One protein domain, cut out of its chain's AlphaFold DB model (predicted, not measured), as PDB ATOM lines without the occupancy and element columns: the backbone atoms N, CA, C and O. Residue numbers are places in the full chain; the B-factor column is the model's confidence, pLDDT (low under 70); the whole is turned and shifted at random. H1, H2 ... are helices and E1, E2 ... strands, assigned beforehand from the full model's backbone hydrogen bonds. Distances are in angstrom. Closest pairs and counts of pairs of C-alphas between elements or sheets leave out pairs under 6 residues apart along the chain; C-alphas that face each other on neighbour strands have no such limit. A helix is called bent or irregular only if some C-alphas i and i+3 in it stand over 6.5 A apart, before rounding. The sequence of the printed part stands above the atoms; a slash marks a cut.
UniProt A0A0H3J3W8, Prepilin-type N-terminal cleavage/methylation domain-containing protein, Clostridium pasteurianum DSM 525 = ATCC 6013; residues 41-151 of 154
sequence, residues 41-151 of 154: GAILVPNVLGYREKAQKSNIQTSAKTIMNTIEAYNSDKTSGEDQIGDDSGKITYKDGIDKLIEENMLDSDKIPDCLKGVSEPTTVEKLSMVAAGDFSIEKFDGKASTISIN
ATOM      1  N   GLY A  41      26.111 -78.820  -7.948       91.06
ATOM      2  CA  GLY A  41      27.111 -78.430  -8.941       91.06
ATOM      3  C   GLY A  41      26.623 -78.593 -10.380       91.06
ATOM      4  O   GLY A  41      26.852 -77.704 -11.198       91.06
ATOM      5  N   ALA A  42      25.888 -79.670 -10.678       90.50
ATOM      6  CA  ALA A  42      25.355 -79.938 -12.015       90.50
ATOM      7  C   ALA A  42      24.430 -78.820 -12.530       90.50
ATOM      8  O   ALA A  42      24.467 -78.484 -13.710       90.50
ATOM      9  N   ILE A  43      23.633 -78.213 -11.646       89.38
ATOM     10  CA  ILE A  43      22.722 -77.114 -12.005       89.38
ATOM     11  C   ILE A  43      23.459 -75.767 -12.006       89.38
ATOM     12  O   ILE A  43      23.150 -74.877 -12.796       89.38
ATOM     13  N   LEU A  44      24.437 -75.588 -11.119       85.81
ATOM     14  CA  LEU A  44      25.052 -74.287 -10.869       85.81
ATOM     15  C   LEU A  44      26.096 -73.902 -11.933       85.81
ATOM     16  O   LEU A  44      26.144 -72.743 -12.342       85.81
ATOM     17  N   VAL A  45      26.884 -74.861 -12.432       82.50
ATOM     18  CA  VAL A  45      27.950 -74.620 -13.427       82.50
ATOM     19  C   VAL A  45      27.454 -73.978 -14.737       82.50
ATOM     20  O   VAL A  45      28.001 -72.934 -15.100       82.50
ATOM     21  N   PRO A  46      26.436 -74.510 -15.449       80.81
ATOM     22  CA  PRO A  46      25.998 -73.920 -16.720       80.81
ATOM     23  C   PRO A  46      25.363 -72.536 -16.538       80.81
ATOM     24  O   PRO A  46      25.561 -71.649 -17.365       80.81
ATOM     25  N   ASN A  47      24.652 -72.319 -15.429       80.00
ATOM     26  CA  ASN A  47      23.998 -71.044 -15.149       80.00
ATOM     27  C   ASN A  47      25.011 -69.913 -14.921       80.00
ATOM     28  O   ASN A  47      24.827 -68.807 -15.424       80.00
ATOM     29  N   VAL A  48      26.106 -70.177 -14.202       79.94
ATOM     30  CA  VAL A  48      27.111 -69.152 -13.873       79.94
ATOM     31  C   VAL A  48      27.819 -68.594 -15.113       79.94
ATOM     32  O   VAL A  48      28.172 -67.417 -15.112       79.94
ATOM     33  N   LEU A  49      28.006 -69.383 -16.175       77.44
ATOM     34  CA  LEU A  49      28.691 -68.922 -17.390       77.44
ATOM     35  C   LEU A  49      27.926 -67.782 -18.089       77.44
ATOM     36  O   LEU A  49      28.509 -66.728 -18.337       77.44
ATOM     37  N   GLY A  50      26.612 -67.928 -18.296       80.19
ATOM     38  CA  GLY A  50      25.792 -66.895 -18.946       80.19
ATOM     39  C   GLY A  50      25.621 -65.618 -18.111       80.19
ATOM     40  O   GLY A  50      25.599 -64.510 -18.651       80.19
ATOM     41  N   TYR A  51      25.555 -65.732 -16.777       84.31
ATOM     42  CA  TYR A  51      25.480 -64.551 -15.903       84.31
ATOM     43  C   TYR A  51      26.759 -63.711 -15.936       84.31
ATOM     44  O   TYR A  51      26.679 -62.484 -15.869       84.31
ATOM     45  N   ARG A  52      27.930 -64.349 -16.051       82.44
ATOM     46  CA  ARG A  52      29.219 -63.645 -16.122       82.44
ATOM     47  C   ARG A  52      29.355 -62.853 -17.413       82.44
ATOM     48  O   ARG A  52      29.741 -61.689 -17.357       82.44
ATOM     49  N   GLU A  53      28.977 -63.450 -18.540       83.12
ATOM     50  CA  GLU A  53      28.978 -62.777 -19.839       83.12
ATOM     51  C   GLU A  53      28.034 -61.567 -19.839       83.12
ATOM     52  O   GLU A  53      28.439 -60.456 -20.178       83.12
ATOM     53  N   LYS A  54      26.798 -61.738 -19.351       85.38
ATOM     54  CA  LYS A  54      25.821 -60.644 -19.263       85.38
ATOM     55  C   LYS A  54      26.287 -59.508 -18.349       85.38
ATOM     56  O   LYS A  54      26.137 -58.338 -18.702       85.38
ATOM     57  N   ALA A  55      26.845 -59.835 -17.182       86.88
ATOM     58  CA  ALA A  55      27.380 -58.840 -16.254       86.88
ATOM     59  C   ALA A  55      28.538 -58.059 -16.885       86.88
ATOM     60  O   ALA A  55      28.606 -56.838 -16.753       86.88
ATOM     61  N   GLN A  56      29.411 -58.745 -17.621       85.38
ATOM     62  CA  GLN A  56      30.513 -58.096 -18.309       85.38
ATOM     63  C   GLN A  56      30.044 -57.225 -19.473       85.38
ATOM     64  O   GLN A  56      30.499 -56.088 -19.577       85.38
ATOM     65  N   LYS A  57      29.103 -57.700 -20.300       86.94
ATOM     66  CA  LYS A  57      28.496 -56.892 -21.366       86.94
ATOM     67  C   LYS A  57      27.893 -55.609 -20.789       86.94
ATOM     68  O   LYS A  57      28.170 -54.523 -21.284       86.94
ATOM     69  N   SER A  58      27.157 -55.723 -19.681       88.31
ATOM     70  CA  SER A  58      26.618 -54.560 -18.971       88.31
ATOM     71  C   SER A  58      27.714 -53.624 -18.451       88.31
ATOM     72  O   SER A  58      27.550 -52.411 -18.528       88.31
ATOM     73  N   ASN A  59      28.820 -54.158 -17.924       88.56
ATOM     74  CA  ASN A  59      29.932 -53.350 -17.425       88.56
ATOM     75  C   ASN A  59      30.635 -52.579 -18.553       88.56
ATOM     76  O   ASN A  59      30.882 -51.382 -18.421       88.56
ATOM     77  N   ILE A  60      30.915 -53.254 -19.672       87.69
ATOM     78  CA  ILE A  60      31.532 -52.658 -20.863       87.69
ATOM     79  C   ILE A  60      30.629 -51.558 -21.420       87.69
ATOM     80  O   ILE A  60      31.096 -50.445 -21.633       87.69
ATOM     81  N   GLN A  61      29.330 -51.824 -21.561       89.56
ATOM     82  CA  GLN A  61      28.375 -50.840 -22.068       89.56
ATOM     83  C   GLN A  61      28.306 -49.585 -21.181       89.56
ATOM     84  O   GLN A  61      28.356 -48.463 -21.680       89.56
ATOM     85  N   THR A  62      28.207 -49.753 -19.859       90.06
ATOM     86  CA  THR A  62      28.169 -48.621 -18.916       90.06
ATOM     87  C   THR A  62      29.482 -47.841 -18.914       90.06
ATOM     88  O   THR A  62      29.474 -46.610 -18.869       90.06
ATOM     89  N   SER A  63      30.614 -48.541 -18.999       90.06
ATOM     90  CA  SER A  63      31.933 -47.909 -19.071       90.06
ATOM     91  C   SER A  63      32.101 -47.119 -20.368       90.06
ATOM     92  O   SER A  63      32.551 -45.981 -20.321       90.06
ATOM     93  N   ALA A  64      31.654 -47.662 -21.506       88.62
ATOM     94  CA  ALA A  64      31.677 -46.973 -22.795       88.62
ATOM     95  C   ALA A  64      30.845 -45.681 -22.769       88.62
ATOM     96  O   ALA A  64      31.330 -44.635 -23.189       88.62
ATOM     97  N   LYS A  65      29.640 -45.716 -22.179       89.75
ATOM     98  CA  LYS A  65      28.822 -44.508 -21.952       89.75
ATOM     99  C   LYS A  65      29.526 -43.485 -21.067       89.75
ATOM    100  O   LYS A  65      29.460 -42.294 -21.332       89.75
ATOM    101  N   THR A  66      30.192 -43.949 -20.012       91.00
ATOM    102  CA  THR A  66      30.935 -43.065 -19.105       91.00
ATOM    103  C   THR A  66      32.068 -42.370 -19.850       91.00
ATOM    104  O   THR A  66      32.175 -41.154 -19.778       91.00
ATOM    105  N   ILE A  67      32.856 -43.122 -20.623       88.56
ATOM    106  CA  ILE A  67      33.932 -42.583 -21.462       88.56
ATOM    107  C   ILE A  67      33.383 -41.555 -22.454       88.56
ATOM    108  O   ILE A  67      33.938 -40.468 -22.553       88.56
ATOM    109  N   MET A  68      32.285 -41.870 -23.146       87.88
ATOM    110  CA  MET A  68      31.653 -40.963 -24.107       87.88
ATOM    111  C   MET A  68      31.233 -39.647 -23.445       87.88
ATOM    112  O   MET A  68      31.620 -38.581 -23.910       87.88
ATOM    113  N   ASN A  69      30.546 -39.717 -22.303       90.31
ATOM    114  CA  ASN A  69      30.151 -38.529 -21.546       90.31
ATOM    115  C   ASN A  69      31.367 -37.713 -21.082       90.31
ATOM    116  O   ASN A  69      31.328 -36.486 -21.086       90.31
ATOM    117  N   THR A  70      32.452 -38.379 -20.673       89.25
ATOM    118  CA  THR A  70      33.679 -37.693 -20.258       89.25
ATOM    119  C   THR A  70      34.377 -37.024 -21.440       89.25
ATOM    120  O   THR A  70      34.845 -35.899 -21.299       89.25
ATOM    121  N   ILE A  71      34.413 -37.673 -22.608       87.94
ATOM    122  CA  ILE A  71      34.929 -37.086 -23.851       87.94
ATOM    123  C   ILE A  71      34.100 -35.858 -24.236       87.94
ATOM    124  O   ILE A  71      34.668 -34.815 -24.537       87.94
ATOM    125  N   GLU A  72      32.769 -35.946 -24.184       87.69
ATOM    126  CA  GLU A  72      31.874 -34.818 -24.463       87.69
ATOM    127  C   GLU A  72      32.093 -33.657 -23.488       87.69
ATOM    128  O   GLU A  72      32.191 -32.505 -23.916       87.69
ATOM    129  N   ALA A  73      32.220 -33.945 -22.190       88.94
ATOM    130  CA  ALA A  73      32.508 -32.939 -21.170       88.94
ATOM    131  C   ALA A  73      33.866 -32.264 -21.410       88.94
ATOM    132  O   ALA A  73      33.950 -31.039 -21.450       88.94
ATOM    133  N   TYR A  74      34.911 -33.057 -21.652       88.44
ATOM    134  CA  TYR A  74      36.246 -32.552 -21.953       88.44
ATOM    135  C   TYR A  74      36.249 -31.701 -23.232       88.44
ATOM    136  O   TYR A  74      36.799 -30.603 -23.242       88.44
ATOM    137  N   ASN A  75      35.584 -32.157 -24.298       88.31
ATOM    138  CA  ASN A  75      35.493 -31.425 -25.562       88.31
ATOM    139  C   ASN A  75      34.688 -30.125 -25.432       88.31
ATOM    140  O   ASN A  75      35.019 -29.149 -26.107       88.31
ATOM    141  N   SER A  76      33.669 -30.098 -24.566       87.31
ATOM    142  CA  SER A  76      32.857 -28.905 -24.286       87.31
ATOM    143  C   SER A  76      33.667 -27.793 -23.616       87.31
ATOM    144  O   SER A  76      33.399 -26.614 -23.844       87.31
ATOM    145  N   ASP A  77      34.690 -28.160 -22.843       87.00
ATOM    146  CA  ASP A  77      35.590 -27.213 -22.182       87.00
ATOM    147  C   ASP A  77      36.690 -26.671 -23.118       87.00
ATOM    148  O   ASP A  77      37.368 -25.695 -22.781       87.00
ATOM    149  N   LYS A  78      36.890 -27.260 -24.308       84.69
ATOM    150  CA  LYS A  78      37.909 -26.808 -25.272       84.69
ATOM    151  C   LYS A  78      37.318 -25.867 -26.315       84.69
ATOM    152  O   LYS A  78      36.369 -26.180 -27.024       84.69
ATOM    153  N   THR A  79      37.949 -24.703 -26.453       72.44
ATOM    154  CA  THR A  79      37.507 -23.623 -27.352       72.44
ATOM    155  C   THR A  79      37.883 -23.856 -28.821       72.44
ATOM    156  O   THR A  79      37.338 -23.205 -29.707       72.44
ATOM    157  N   SER A  80      38.829 -24.751 -29.111       70.00
ATOM    158  CA  SER A  80      39.290 -25.063 -30.469       70.00
ATOM    159  C   SER A  80      39.262 -26.569 -30.704       70.00
ATOM    160  O   SER A  80      39.639 -27.333 -29.817       70.00
ATOM    161  N   GLY A  81      38.867 -26.990 -31.910       67.50
ATOM    162  CA  GLY A  81      38.834 -28.410 -32.291       67.50
ATOM    163  C   GLY A  81      40.194 -29.106 -32.160       67.50
ATOM    164  O   GLY A  81      40.258 -30.306 -31.935       67.50
ATOM    165  N   GLU A  82      41.297 -28.352 -32.190       66.62
ATOM    166  CA  GLU A  82      42.652 -28.906 -32.075       66.62
ATOM    167  C   GLU A  82      42.935 -29.626 -30.746       66.62
ATOM    168  O   GLU A  82      43.761 -30.534 -30.731       66.62
ATOM    169  N   ASP A  83      42.233 -29.273 -29.664       78.50
ATOM    170  CA  ASP A  83      42.423 -29.874 -28.336       78.50
ATOM    171  C   ASP A  83      41.363 -30.925 -27.981       78.50
ATOM    172  O   ASP A  83      41.406 -31.481 -26.877       78.50
ATOM    173  N   GLN A  84      40.413 -31.176 -28.888       83.50
ATOM    174  CA  GLN A  84      39.309 -32.116 -28.705       83.50
ATOM    175  C   GLN A  84      39.733 -33.551 -29.043       83.50
ATOM    176  O   GLN A  84      40.569 -33.789 -29.918       83.50
ATOM    177  N   ILE A  85      39.131 -34.509 -28.341       85.94
ATOM    178  CA  ILE A  85      39.236 -35.942 -28.615       85.94
ATOM    179  C   ILE A  85      38.190 -36.288 -29.679       85.94
ATOM    180  O   ILE A  85      37.000 -36.047 -29.469       85.94
ATOM    181  N   GLY A  86      38.608 -36.845 -30.815       78.50
ATOM    182  CA  GLY A  86      37.701 -37.188 -31.913       78.50
ATOM    183  C   GLY A  86      38.406 -37.870 -33.083       78.50
ATOM    184  O   GLY A  86      39.629 -37.973 -33.088       78.50
ATOM    185  N   ASP A  87      37.624 -38.329 -34.063       72.25
ATOM    186  CA  ASP A  87      38.148 -39.054 -35.233       72.25
ATOM    187  C   ASP A  87      38.444 -38.133 -36.436       72.25
ATOM    188  O   ASP A  87      39.455 -38.328 -37.103       72.25
ATOM    189  N   ASP A  88      37.629 -37.087 -36.660       59.38
ATOM    190  CA  ASP A  88      37.744 -36.205 -37.843       59.38
ATOM    191  C   ASP A  88      37.996 -34.714 -37.529       59.38
ATOM    192  O   ASP A  88      38.568 -33.989 -38.341       59.38
ATOM    193  N   SER A  89      37.553 -34.219 -36.367       58.81
ATOM    194  CA  SER A  89      37.641 -32.788 -35.987       58.81
ATOM    195  C   SER A  89      38.582 -32.514 -34.807       58.81
ATOM    196  O   SER A  89      38.940 -31.361 -34.567       58.81
ATOM    197  N   GLY A  90      38.976 -33.569 -34.087       62.06
ATOM    198  CA  GLY A  90      39.900 -33.535 -32.957       62.06
ATOM    199  C   GLY A  90      41.272 -34.050 -33.373       62.06
ATOM    200  O   GLY A  90      41.361 -35.111 -33.980       62.06
ATOM    201  N   LYS A  91      42.362 -33.330 -33.071       68.62
ATOM    202  CA  LYS A  91      43.720 -33.850 -33.350       68.62
ATOM    203  C   LYS A  91      44.115 -34.985 -32.396       68.62
ATOM    204  O   LYS A  91      45.066 -35.708 -32.684       68.62
ATOM    205  N   ILE A  92      43.423 -35.127 -31.261       75.25
ATOM    206  CA  ILE A  92      43.694 -36.166 -30.266       75.25
ATOM    207  C   ILE A  92      42.880 -37.410 -30.628       75.25
ATOM    208  O   ILE A  92      41.650 -37.391 -30.576       75.25
ATOM    209  N   THR A  93      43.578 -38.491 -30.973       80.25
ATOM    210  CA  THR A  93      42.950 -39.777 -31.294       80.25
ATOM    211  C   THR A  93      42.214 -40.344 -30.081       80.25
ATOM    212  O   THR A  93      42.560 -40.033 -28.942       80.25
ATOM    213  N   TYR A  94      41.234 -41.226 -30.295       79.31
ATOM    214  CA  TYR A  94      40.523 -41.886 -29.195       79.31
ATOM    215  C   TYR A  94      41.479 -42.532 -28.175       79.31
ATOM    216  O   TYR A  94      41.323 -42.333 -26.971       79.31
ATOM    217  N   LYS A  95      42.506 -43.254 -28.644       79.31
ATOM    218  CA  LYS A  95      43.480 -43.921 -27.769       79.31
ATOM    219  C   LYS A  95      44.241 -42.913 -26.900       79.31
ATOM    220  O   LYS A  95      44.299 -43.077 -25.685       79.31
ATOM    221  N   ASP A  96      44.795 -41.872 -27.515       80.12
ATOM    222  CA  ASP A  96      45.575 -40.857 -26.796       80.12
ATOM    223  C   ASP A  96      44.672 -39.970 -25.922       80.12
ATOM    224  O   ASP A  96      45.092 -39.450 -24.890       80.12
ATOM    225  N   GLY A  97      43.399 -39.840 -26.301       82.94
ATOM    226  CA  GLY A  97      42.363 -39.169 -25.532       82.94
ATOM    227  C   GLY A  97      42.044 -39.889 -24.228       82.94
ATOM    228  O   GLY A  97      41.948 -39.238 -23.194       82.94
ATOM    229  N   ILE A  98      41.944 -41.222 -24.238       84.19
ATOM    230  CA  ILE A  98      41.766 -42.009 -23.005       84.19
ATOM    231  C   ILE A  98      42.940 -41.792 -22.051       84.19
ATOM    232  O   ILE A  98      42.717 -41.519 -20.871       84.19
ATOM    233  N   ASP A  99      44.168 -41.877 -22.565       85.88
ATOM    234  CA  ASP A  99      45.380 -41.661 -21.772       85.88
ATOM    235  C   ASP A  99      45.373 -40.244 -21.154       85.88
ATOM    236  O   ASP A  99      45.571 -40.087 -19.948       85.88
ATOM    237  N   LYS A 100      44.998 -39.220 -21.932       85.38
ATOM    238  CA  LYS A 100      44.875 -37.830 -21.462       85.38
ATOM    239  C   LYS A 100      43.789 -37.628 -20.400       85.38
ATOM    240  O   LYS A 100      43.999 -36.914 -19.425       85.38
ATOM    241  N   LEU A 101      42.629 -38.262 -20.556       85.62
ATOM    242  CA  LEU A 101      41.542 -38.180 -19.573       85.62
ATOM    243  C   LEU A 101      41.913 -38.850 -18.242       85.62
ATOM    244  O   LEU A 101      41.436 -38.427 -17.187       85.62
ATOM    245  N   ILE A 102      42.762 -39.880 -18.281       86.44
ATOM    246  CA  ILE A 102      43.333 -40.494 -17.079       86.44
ATOM    247  C   ILE A 102      44.336 -39.535 -16.424       86.44
ATOM    248  O   ILE A 102      44.283 -39.334 -15.212       86.44
ATOM    249  N   GLU A 103      45.209 -38.898 -17.207       85.38
ATOM    250  CA  GLU A 103      46.168 -37.903 -16.704       85.38
ATOM    251  C   GLU A 103      45.484 -36.690 -16.049       85.38
ATOM    252  O   GLU A 103      45.936 -36.207 -15.010       85.38
ATOM    253  N   GLU A 104      44.360 -36.227 -16.605       84.31
ATOM    254  CA  GLU A 104      43.562 -35.126 -16.048       84.31
ATOM    255  C   GLU A 104      42.651 -35.559 -14.871       84.31
ATOM    256  O   GLU A 104      41.875 -34.752 -14.361       84.31
ATOM    257  N   ASN A 105      42.758 -36.807 -14.386       84.81
ATOM    258  CA  ASN A 105      41.910 -37.409 -13.338       84.81
ATOM    259  C   ASN A 105      40.399 -37.381 -13.648       84.81
ATOM    260  O   ASN A 105      39.567 -37.428 -12.739       84.81
ATOM    261  N   MET A 106      40.020 -37.308 -14.924       84.75
ATOM    262  CA  MET A 106      38.619 -37.375 -15.353       84.75
ATOM    263  C   MET A 106      38.137 -38.822 -15.505       84.75
ATOM    264  O   MET A 106      36.934 -39.086 -15.473       84.75
ATOM    265  N   LEU A 107      39.072 -39.763 -15.663       86.12
ATOM    266  CA  LEU A 107      38.815 -41.192 -15.775       86.12
ATOM    267  C   LEU A 107      39.727 -42.006 -14.850       86.12
ATOM    268  O   LEU A 107      40.944 -41.855 -14.853       86.12
ATOM    269  N   ASP A 108      39.132 -42.946 -14.116       86.38
ATOM    270  CA  ASP A 108      39.872 -43.925 -13.319       86.38
ATOM    271  C   ASP A 108      40.267 -45.124 -14.194       86.38
ATOM    272  O   ASP A 108      39.412 -45.926 -14.587       86.38
ATOM    273  N   SER A 109      41.566 -45.296 -14.452       78.38
ATOM    274  CA  SER A 109      42.083 -46.401 -15.283       78.38
ATOM    275  C   SER A 109      41.720 -47.802 -14.756       78.38
ATOM    276  O   SER A 109      41.565 -48.736 -15.549       78.38
ATOM    277  N   ASP A 110      41.520 -47.931 -13.440       81.38
ATOM    278  CA  ASP A 110      41.115 -49.168 -12.762       81.38
ATOM    279  C   ASP A 110      39.641 -49.531 -12.999       81.38
ATOM    280  O   ASP A 110      39.252 -50.694 -12.874       81.38
ATOM    281  N   LYS A 111      38.802 -48.542 -13.327       82.94
ATOM    282  CA  LYS A 111      37.365 -48.742 -13.573       82.94
ATOM    283  C   LYS A 111      37.054 -48.991 -15.045       82.94
ATOM    284  O   LYS A 111      35.947 -49.424 -15.356       82.94
ATOM    285  N   ILE A 112      38.011 -48.738 -15.937       82.19
ATOM    286  CA  ILE A 112      37.846 -48.922 -17.378       82.19
ATOM    287  C   ILE A 112      38.252 -50.349 -17.772       82.19
ATOM    288  O   ILE A 112      39.401 -50.742 -17.552       82.19
ATOM    289  N   PRO A 113      37.351 -51.127 -18.399       81.88
ATOM    290  CA  PRO A 113      37.686 -52.425 -18.974       81.88
ATOM    291  C   PRO A 113      38.816 -52.314 -20.002       81.88
ATOM    292  O   PRO A 113      38.799 -51.413 -20.839       81.88
ATOM    293  N   ASP A 114      39.749 -53.270 -20.005       80.69
ATOM    294  CA  ASP A 114      40.916 -53.256 -20.905       80.69
ATOM    295  C   ASP A 114      40.544 -53.178 -22.396       80.69
ATOM    296  O   ASP A 114      41.277 -52.582 -23.182       80.69
ATOM    297  N   CYS A 115      39.378 -53.705 -22.783       78.31
ATOM    298  CA  CYS A 115      38.876 -53.608 -24.153       78.31
ATOM    299  C   CYS A 115      38.606 -52.169 -24.600       78.31
ATOM    300  O   CYS A 115      38.762 -51.857 -25.769       78.31
ATOM    301  N   LEU A 116      38.264 -51.263 -23.682       81.75
ATOM    302  CA  LEU A 116      37.933 -49.878 -24.015       81.75
ATOM    303  C   LEU A 116      39.149 -48.944 -24.035       81.75
ATOM    304  O   LEU A 116      39.007 -47.788 -24.421       81.75
ATOM    305  N   LYS A 117      40.345 -49.434 -23.684       74.94
ATOM    306  CA  LYS A 117      41.590 -48.642 -23.638       74.94
ATOM    307  C   LYS A 117      42.216 -48.383 -25.023       74.94
ATOM    308  O   LYS A 117      43.362 -47.961 -25.107       74.94
ATOM    309  N   GLY A 118      41.500 -48.675 -26.113       63.22
ATOM    310  CA  GLY A 118      41.951 -48.393 -27.482       63.22
ATOM    311  C   GLY A 118      43.035 -49.334 -28.026       63.22
ATOM    312  O   GLY A 118      43.755 -48.956 -28.944       63.22
ATOM    313  N   VAL A 119      43.184 -50.545 -27.465       57.50
ATOM    314  CA  VAL A 119      44.260 -51.499 -27.833       57.50
ATOM    315  C   VAL A 119      43.793 -52.599 -28.802       57.50
ATOM    316  O   VAL A 119      44.617 -53.154 -29.525       57.50
ATOM    317  N   SER A 120      42.494 -52.917 -28.849       59.91
ATOM    318  CA  SER A 120      41.943 -53.917 -29.780       59.91
ATOM    319  C   SER A 120      40.728 -53.405 -30.553       59.91
ATOM    320  O   SER A 120      40.804 -53.366 -31.768       59.91
ATOM    321  N   GLU A 121      39.665 -52.970 -29.867       63.62
ATOM    322  CA  GLU A 121      38.468 -52.261 -30.367       63.62
ATOM    323  C   GLU A 121      37.676 -51.780 -29.133       63.62
ATOM    324  O   GLU A 121      37.604 -52.553 -28.173       63.62
ATOM    325  N   PRO A 122      37.057 -50.582 -29.108       61.78
ATOM    326  CA  PRO A 122      36.933 -49.594 -30.179       61.78
ATOM    327  C   PRO A 122      38.201 -48.745 -30.356       61.78
ATOM    328  O   PRO A 122      38.872 -48.398 -29.387       61.78
ATOM    329  N   THR A 123      38.522 -48.406 -31.606       67.62
ATOM    330  CA  THR A 123      39.639 -47.510 -31.967       67.62
ATOM    331  C   THR A 123      39.182 -46.100 -32.341       67.62
ATOM    332  O   THR A 123      40.024 -45.222 -32.486       67.62
ATOM    333  N   THR A 124      37.872 -45.901 -32.501       72.94
ATOM    334  CA  THR A 124      37.233 -44.642 -32.902       72.94
ATOM    335  C   THR A 124      36.073 -44.318 -31.961       72.94
ATOM    336  O   THR A 124      35.500 -45.215 -31.329       72.94
ATOM    337  N   VAL A 125      35.708 -43.041 -31.865       75.50
ATOM    338  CA  VAL A 125      34.562 -42.559 -31.078       75.50
ATOM    339  C   VAL A 125      33.245 -43.108 -31.642       75.50
ATOM    340  O   VAL A 125      32.348 -43.459 -30.877       75.50
ATOM    341  N   GLU A 126      33.142 -43.287 -32.960       79.25
ATOM    342  CA  GLU A 126      31.985 -43.951 -33.582       79.25
ATOM    343  C   GLU A 126      31.831 -45.402 -33.118       79.25
ATOM    344  O   GLU A 126      30.766 -45.814 -32.654       79.25
ATOM    345  N   LYS A 127      32.924 -46.170 -33.153       81.19
ATOM    346  CA  LYS A 127      32.947 -47.548 -32.658       81.19
ATOM    347  C   LYS A 127      32.617 -47.611 -31.163       81.19
ATOM    348  O   LYS A 127      31.915 -48.520 -30.725       81.19
ATOM    349  N   LEU A 128      33.064 -46.632 -30.372       83.25
ATOM    350  CA  LEU A 128      32.686 -46.520 -28.961       83.25
ATOM    351  C   LEU A 128      31.176 -46.298 -28.786       83.25
ATOM    352  O   LEU A 128      30.579 -46.908 -27.898       83.25
ATOM    353  N   SER A 129      30.557 -45.473 -29.633       83.25
ATOM    354  CA  SER A 129      29.108 -45.232 -29.621       83.25
ATOM    355  C   SER A 129      28.317 -46.522 -29.868       83.25
ATOM    356  O   SER A 129      27.372 -46.820 -29.136       83.25
ATOM    357  N   MET A 130      28.764 -47.366 -30.802       82.19
ATOM    358  CA  MET A 130      28.153 -48.683 -31.052       82.19
ATOM    359  C   MET A 130      28.272 -49.612 -29.833       82.19
ATOM    360  O   MET A 130      27.309 -50.269 -29.424       82.19
ATOM    361  N   VAL A 131      29.429 -49.610 -29.165       85.94
ATOM    362  CA  VAL A 131      29.620 -50.361 -27.912       85.94
ATOM    363  C   VAL A 131      28.716 -49.822 -26.794       85.94
ATOM    364  O   VAL A 131      28.133 -50.594 -26.029       85.94
ATOM    365  N   ALA A 132      28.537 -48.503 -26.714       86.62
ATOM    366  CA  ALA A 132      27.635 -47.856 -25.764       86.62
ATOM    367  C   ALA A 132      26.151 -48.176 -26.052       86.62
ATOM    368  O   ALA A 132      25.355 -48.348 -25.116       86.62
ATOM    369  N   ALA A 133      25.780 -48.318 -27.327       85.94
ATOM    370  CA  ALA A 133      24.459 -48.757 -27.779       85.94
ATOM    371  C   ALA A 133      24.196 -50.242 -27.465       85.94
ATOM    372  O   ALA A 133      23.065 -50.615 -27.152       85.94
ATOM    373  N   GLY A 134      25.252 -51.057 -27.392       83.44
ATOM    374  CA  GLY A 134      25.172 -52.487 -27.082       83.44
ATOM    375  C   GLY A 134      25.381 -53.404 -28.291       83.44
ATOM    376  O   GLY A 134      25.258 -54.628 -28.140       83.44
ATOM    377  N   ASP A 135      25.758 -52.828 -29.433       86.25
ATOM    378  CA  ASP A 135      25.981 -53.493 -30.721       86.25
ATOM    379  C   ASP A 135      27.390 -54.093 -30.798       86.25
ATOM    380  O   ASP A 135      28.209 -53.797 -31.664       86.25
ATOM    381  N   PHE A 136      27.694 -54.947 -29.826       87.12
ATOM    382  CA  PHE A 136      28.953 -55.673 -29.747       87.12
ATOM    383  C   PHE A 136      28.754 -57.070 -29.160       87.12
ATOM    384  O   PHE A 136      27.819 -57.335 -28.379       87.12
ATOM    385  N   SER A 137      29.684 -57.944 -29.516       82.06
ATOM    386  CA  SER A 137      29.766 -59.335 -29.092       82.06
ATOM    387  C   SER A 137      31.088 -59.569 -28.357       82.06
ATOM    388  O   SER A 137      32.101 -58.943 -28.662       82.06
ATOM    389  N   ILE A 138      31.086 -60.436 -27.343       80.88
ATOM    390  CA  ILE A 138      32.301 -60.798 -26.599       80.88
ATOM    391  C   ILE A 138      32.881 -62.057 -27.251       80.88
ATOM    392  O   ILE A 138      32.259 -63.114 -27.196       80.88
ATOM    393  N   GLU A 139      34.061 -61.960 -27.864       74.88
ATOM    394  CA  GLU A 139      34.662 -63.079 -28.608       74.88
ATOM    395  C   GLU A 139      35.514 -63.998 -27.734       74.88
ATOM    396  O   GLU A 139      35.571 -65.210 -27.943       74.88
ATOM    397  N   LYS A 140      36.199 -63.426 -26.740       70.00
ATOM    398  CA  LYS A 140      37.016 -64.185 -25.791       70.00
ATOM    399  C   LYS A 140      36.768 -63.715 -24.377       70.00
ATOM    400  O   LYS A 140      36.819 -62.523 -24.095       70.00
ATOM    401  N   PHE A 141      36.557 -64.686 -23.496       65.62
ATOM    402  CA  PHE A 141      36.413 -64.496 -22.061       65.62
ATOM    403  C   PHE A 141      37.617 -65.138 -21.367       65.62
ATOM    404  O   PHE A 141      37.543 -66.287 -20.940       65.62
ATOM    405  N   ASP A 142      38.742 -64.423 -21.277       61.31
ATOM    406  CA  ASP A 142      39.974 -64.985 -20.694       61.31
ATOM    407  C   ASP A 142      40.192 -64.550 -19.237       61.31
ATOM    408  O   ASP A 142      41.299 -64.239 -18.799       61.31
ATOM    409  N   GLY A 143      39.095 -64.445 -18.473       57.69
ATOM    410  CA  GLY A 143      39.074 -64.164 -17.030       57.69
ATOM    411  C   GLY A 143      39.612 -62.795 -16.578       57.69
ATOM    412  O   GLY A 143      39.307 -62.382 -15.460       57.69
ATOM    413  N   LYS A 144      40.378 -62.092 -17.421       52.69
ATOM    414  CA  LYS A 144      41.059 -60.826 -17.120       52.69
ATOM    415  C   LYS A 144      40.874 -59.774 -18.219       52.69
ATOM    416  O   LYS A 144      40.653 -58.619 -17.889       52.69
ATOM    417  N   ALA A 145      40.882 -60.175 -19.491       57.12
ATOM    418  CA  ALA A 145      40.614 -59.299 -20.631       57.12
ATOM    419  C   ALA A 145      39.558 -59.938 -21.536       57.12
ATOM    420  O   ALA A 145      39.602 -61.147 -21.783       57.12
ATOM    421  N   SER A 146      38.617 -59.125 -22.014       67.00
ATOM    422  CA  SER A 146      37.610 -59.571 -22.973       67.00
ATOM    423  C   SER A 146      37.816 -58.870 -24.288       67.00
ATOM    424  O   SER A 146      37.756 -57.652 -24.343       67.00
ATOM    425  N   THR A 147      38.073 -59.628 -25.343       73.81
ATOM    426  CA  THR A 147      38.090 -59.066 -26.691       73.81
ATOM    427  C   THR A 147      36.646 -58.919 -27.146       73.81
ATOM    428  O   THR A 147      35.863 -59.864 -27.019       73.81
ATOM    429  N   ILE A 148      36.293 -57.730 -27.624       78.75
ATOM    430  CA  ILE A 148      34.984 -57.458 -28.211       78.75
ATOM    431  C   ILE A 148      35.132 -57.337 -29.722       78.75
ATOM    432  O   ILE A 148      36.150 -56.828 -30.188       78.75
ATOM    433  N   SER A 149      34.120 -57.792 -30.451       78.06
ATOM    434  CA  SER A 149      33.898 -57.425 -31.845       78.06
ATOM    435  C   SER A 149      32.653 -56.565 -31.936       78.06
ATOM    436  O   SER A 149      31.618 -56.854 -31.322       78.06
ATOM    437  N   ILE A 150      32.774 -55.458 -32.653       79.69
ATOM    438  CA  ILE A 150      31.658 -54.550 -32.886       79.69
ATOM    439  C   ILE A 150      30.850 -55.109 -34.048       79.69
ATOM    440  O   ILE A 150      31.399 -55.394 -35.115       79.69
ATOM    441  N   ASN A 151      29.546 -55.282 -33.831       76.00
ATOM    442  CA  ASN A 151      28.649 -55.729 -34.884       76.00
ATOM    443  C   ASN A 151      28.485 -54.551 -35.844       76.00
ATOM    444  O   ASN A 151      27.680 -53.653 -35.618       76.00
TER     445      ASN A 151
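This is residues 41 to 151 of the 154 residues of the protein "Prepilin-type N-terminal cleavage/methylation domain-containing protein" of Clostridium pasteurianum DSM 525 = ATCC 6013 (UniProt A0A0H3J3W8). One long helix, H1, makes the longest axis of this model, and the rest of the structure gathers along one side of it: two short helices, H2 and H3, a small hairpin of two strands, E1 and E2, and long loops. The first residues of H1, 41 to 51, stick out free at one end, while H3 packs on the helix farther along and H2 stands crosswise to it. The printed part has 111 residues, with named elements in the order H1, H2, H3, E1, E2; the class is mostly helix, and E1 and E2 form an antiparallel sheet. The whole is only just compact, close to loose, with a radius of gyration of the C-alphas of 15.6 A and spans of 59 by 27 by 19 A.

Start with H1, residues 41 to 76, which has a kink of 25 degrees near residue 48 and is only just irregular, with C-alphas 43 and 46 at 6.6 A. With residues 70 to 71 alone it only just touches H2, residues 94 to 103, with 3 pairs of C-alphas within 8 A; the closest are those of Ile 71 and Gly 97, 7.9 A apart, and the lines are about perpendicular at 84 degrees. Look next at H3, residues 125 to 133: H1 touches it with residues 60 to 68 alone, the closest C-alphas being those of Gln 61 and Ala 132, 4.8 A apart, at a steep tilt of 44 degrees, opposite ways. H2 and H3 are close but not clearly touching, with the C-alphas of Tyr 94 and Val 125 closest at 6.3 A. Then come E1, residues 136 to 141, and E2, residues 146 to 150, an antiparallel hairpin at 155 degrees; find N 137 and O 149 at 2.9 A and N 139 and O 147 at 2.9 A, both within hydrogen-bond range. The closest C-alphas of H1 and E1 are those of Lys 57 and Ile 138, 7.6 A apart. H2 is apart from E1 and from E2. Every O i to N i+4 pair is within hydrogen-bond range in H2 and H3; in H1, 28 of 32 are.

Find C-alpha 41 at (27.111, -78.430, -8.941); from there H1 runs 52.2 A to C-alpha 76 at (32.857, -28.905, -24.286). H2 measures 14.3 A, H3 12.3 A, E1 13.9 A and E2 12.6 A, the last ending at C-alpha 150, (31.658, -54.550, -32.886).

The C-alphas farthest apart, those of Ala 42 and Thr 79, are 59.6 A from each other. Without residues 41 to 51, the body spans 42 by 26 by 19 A. The printed part has no cut; the links H1 to H2 and H2 to H3 are long. Look for pLDDT under 70 at residues 81 to 82, 88 to 91, 118 to 123 and 141 to 146.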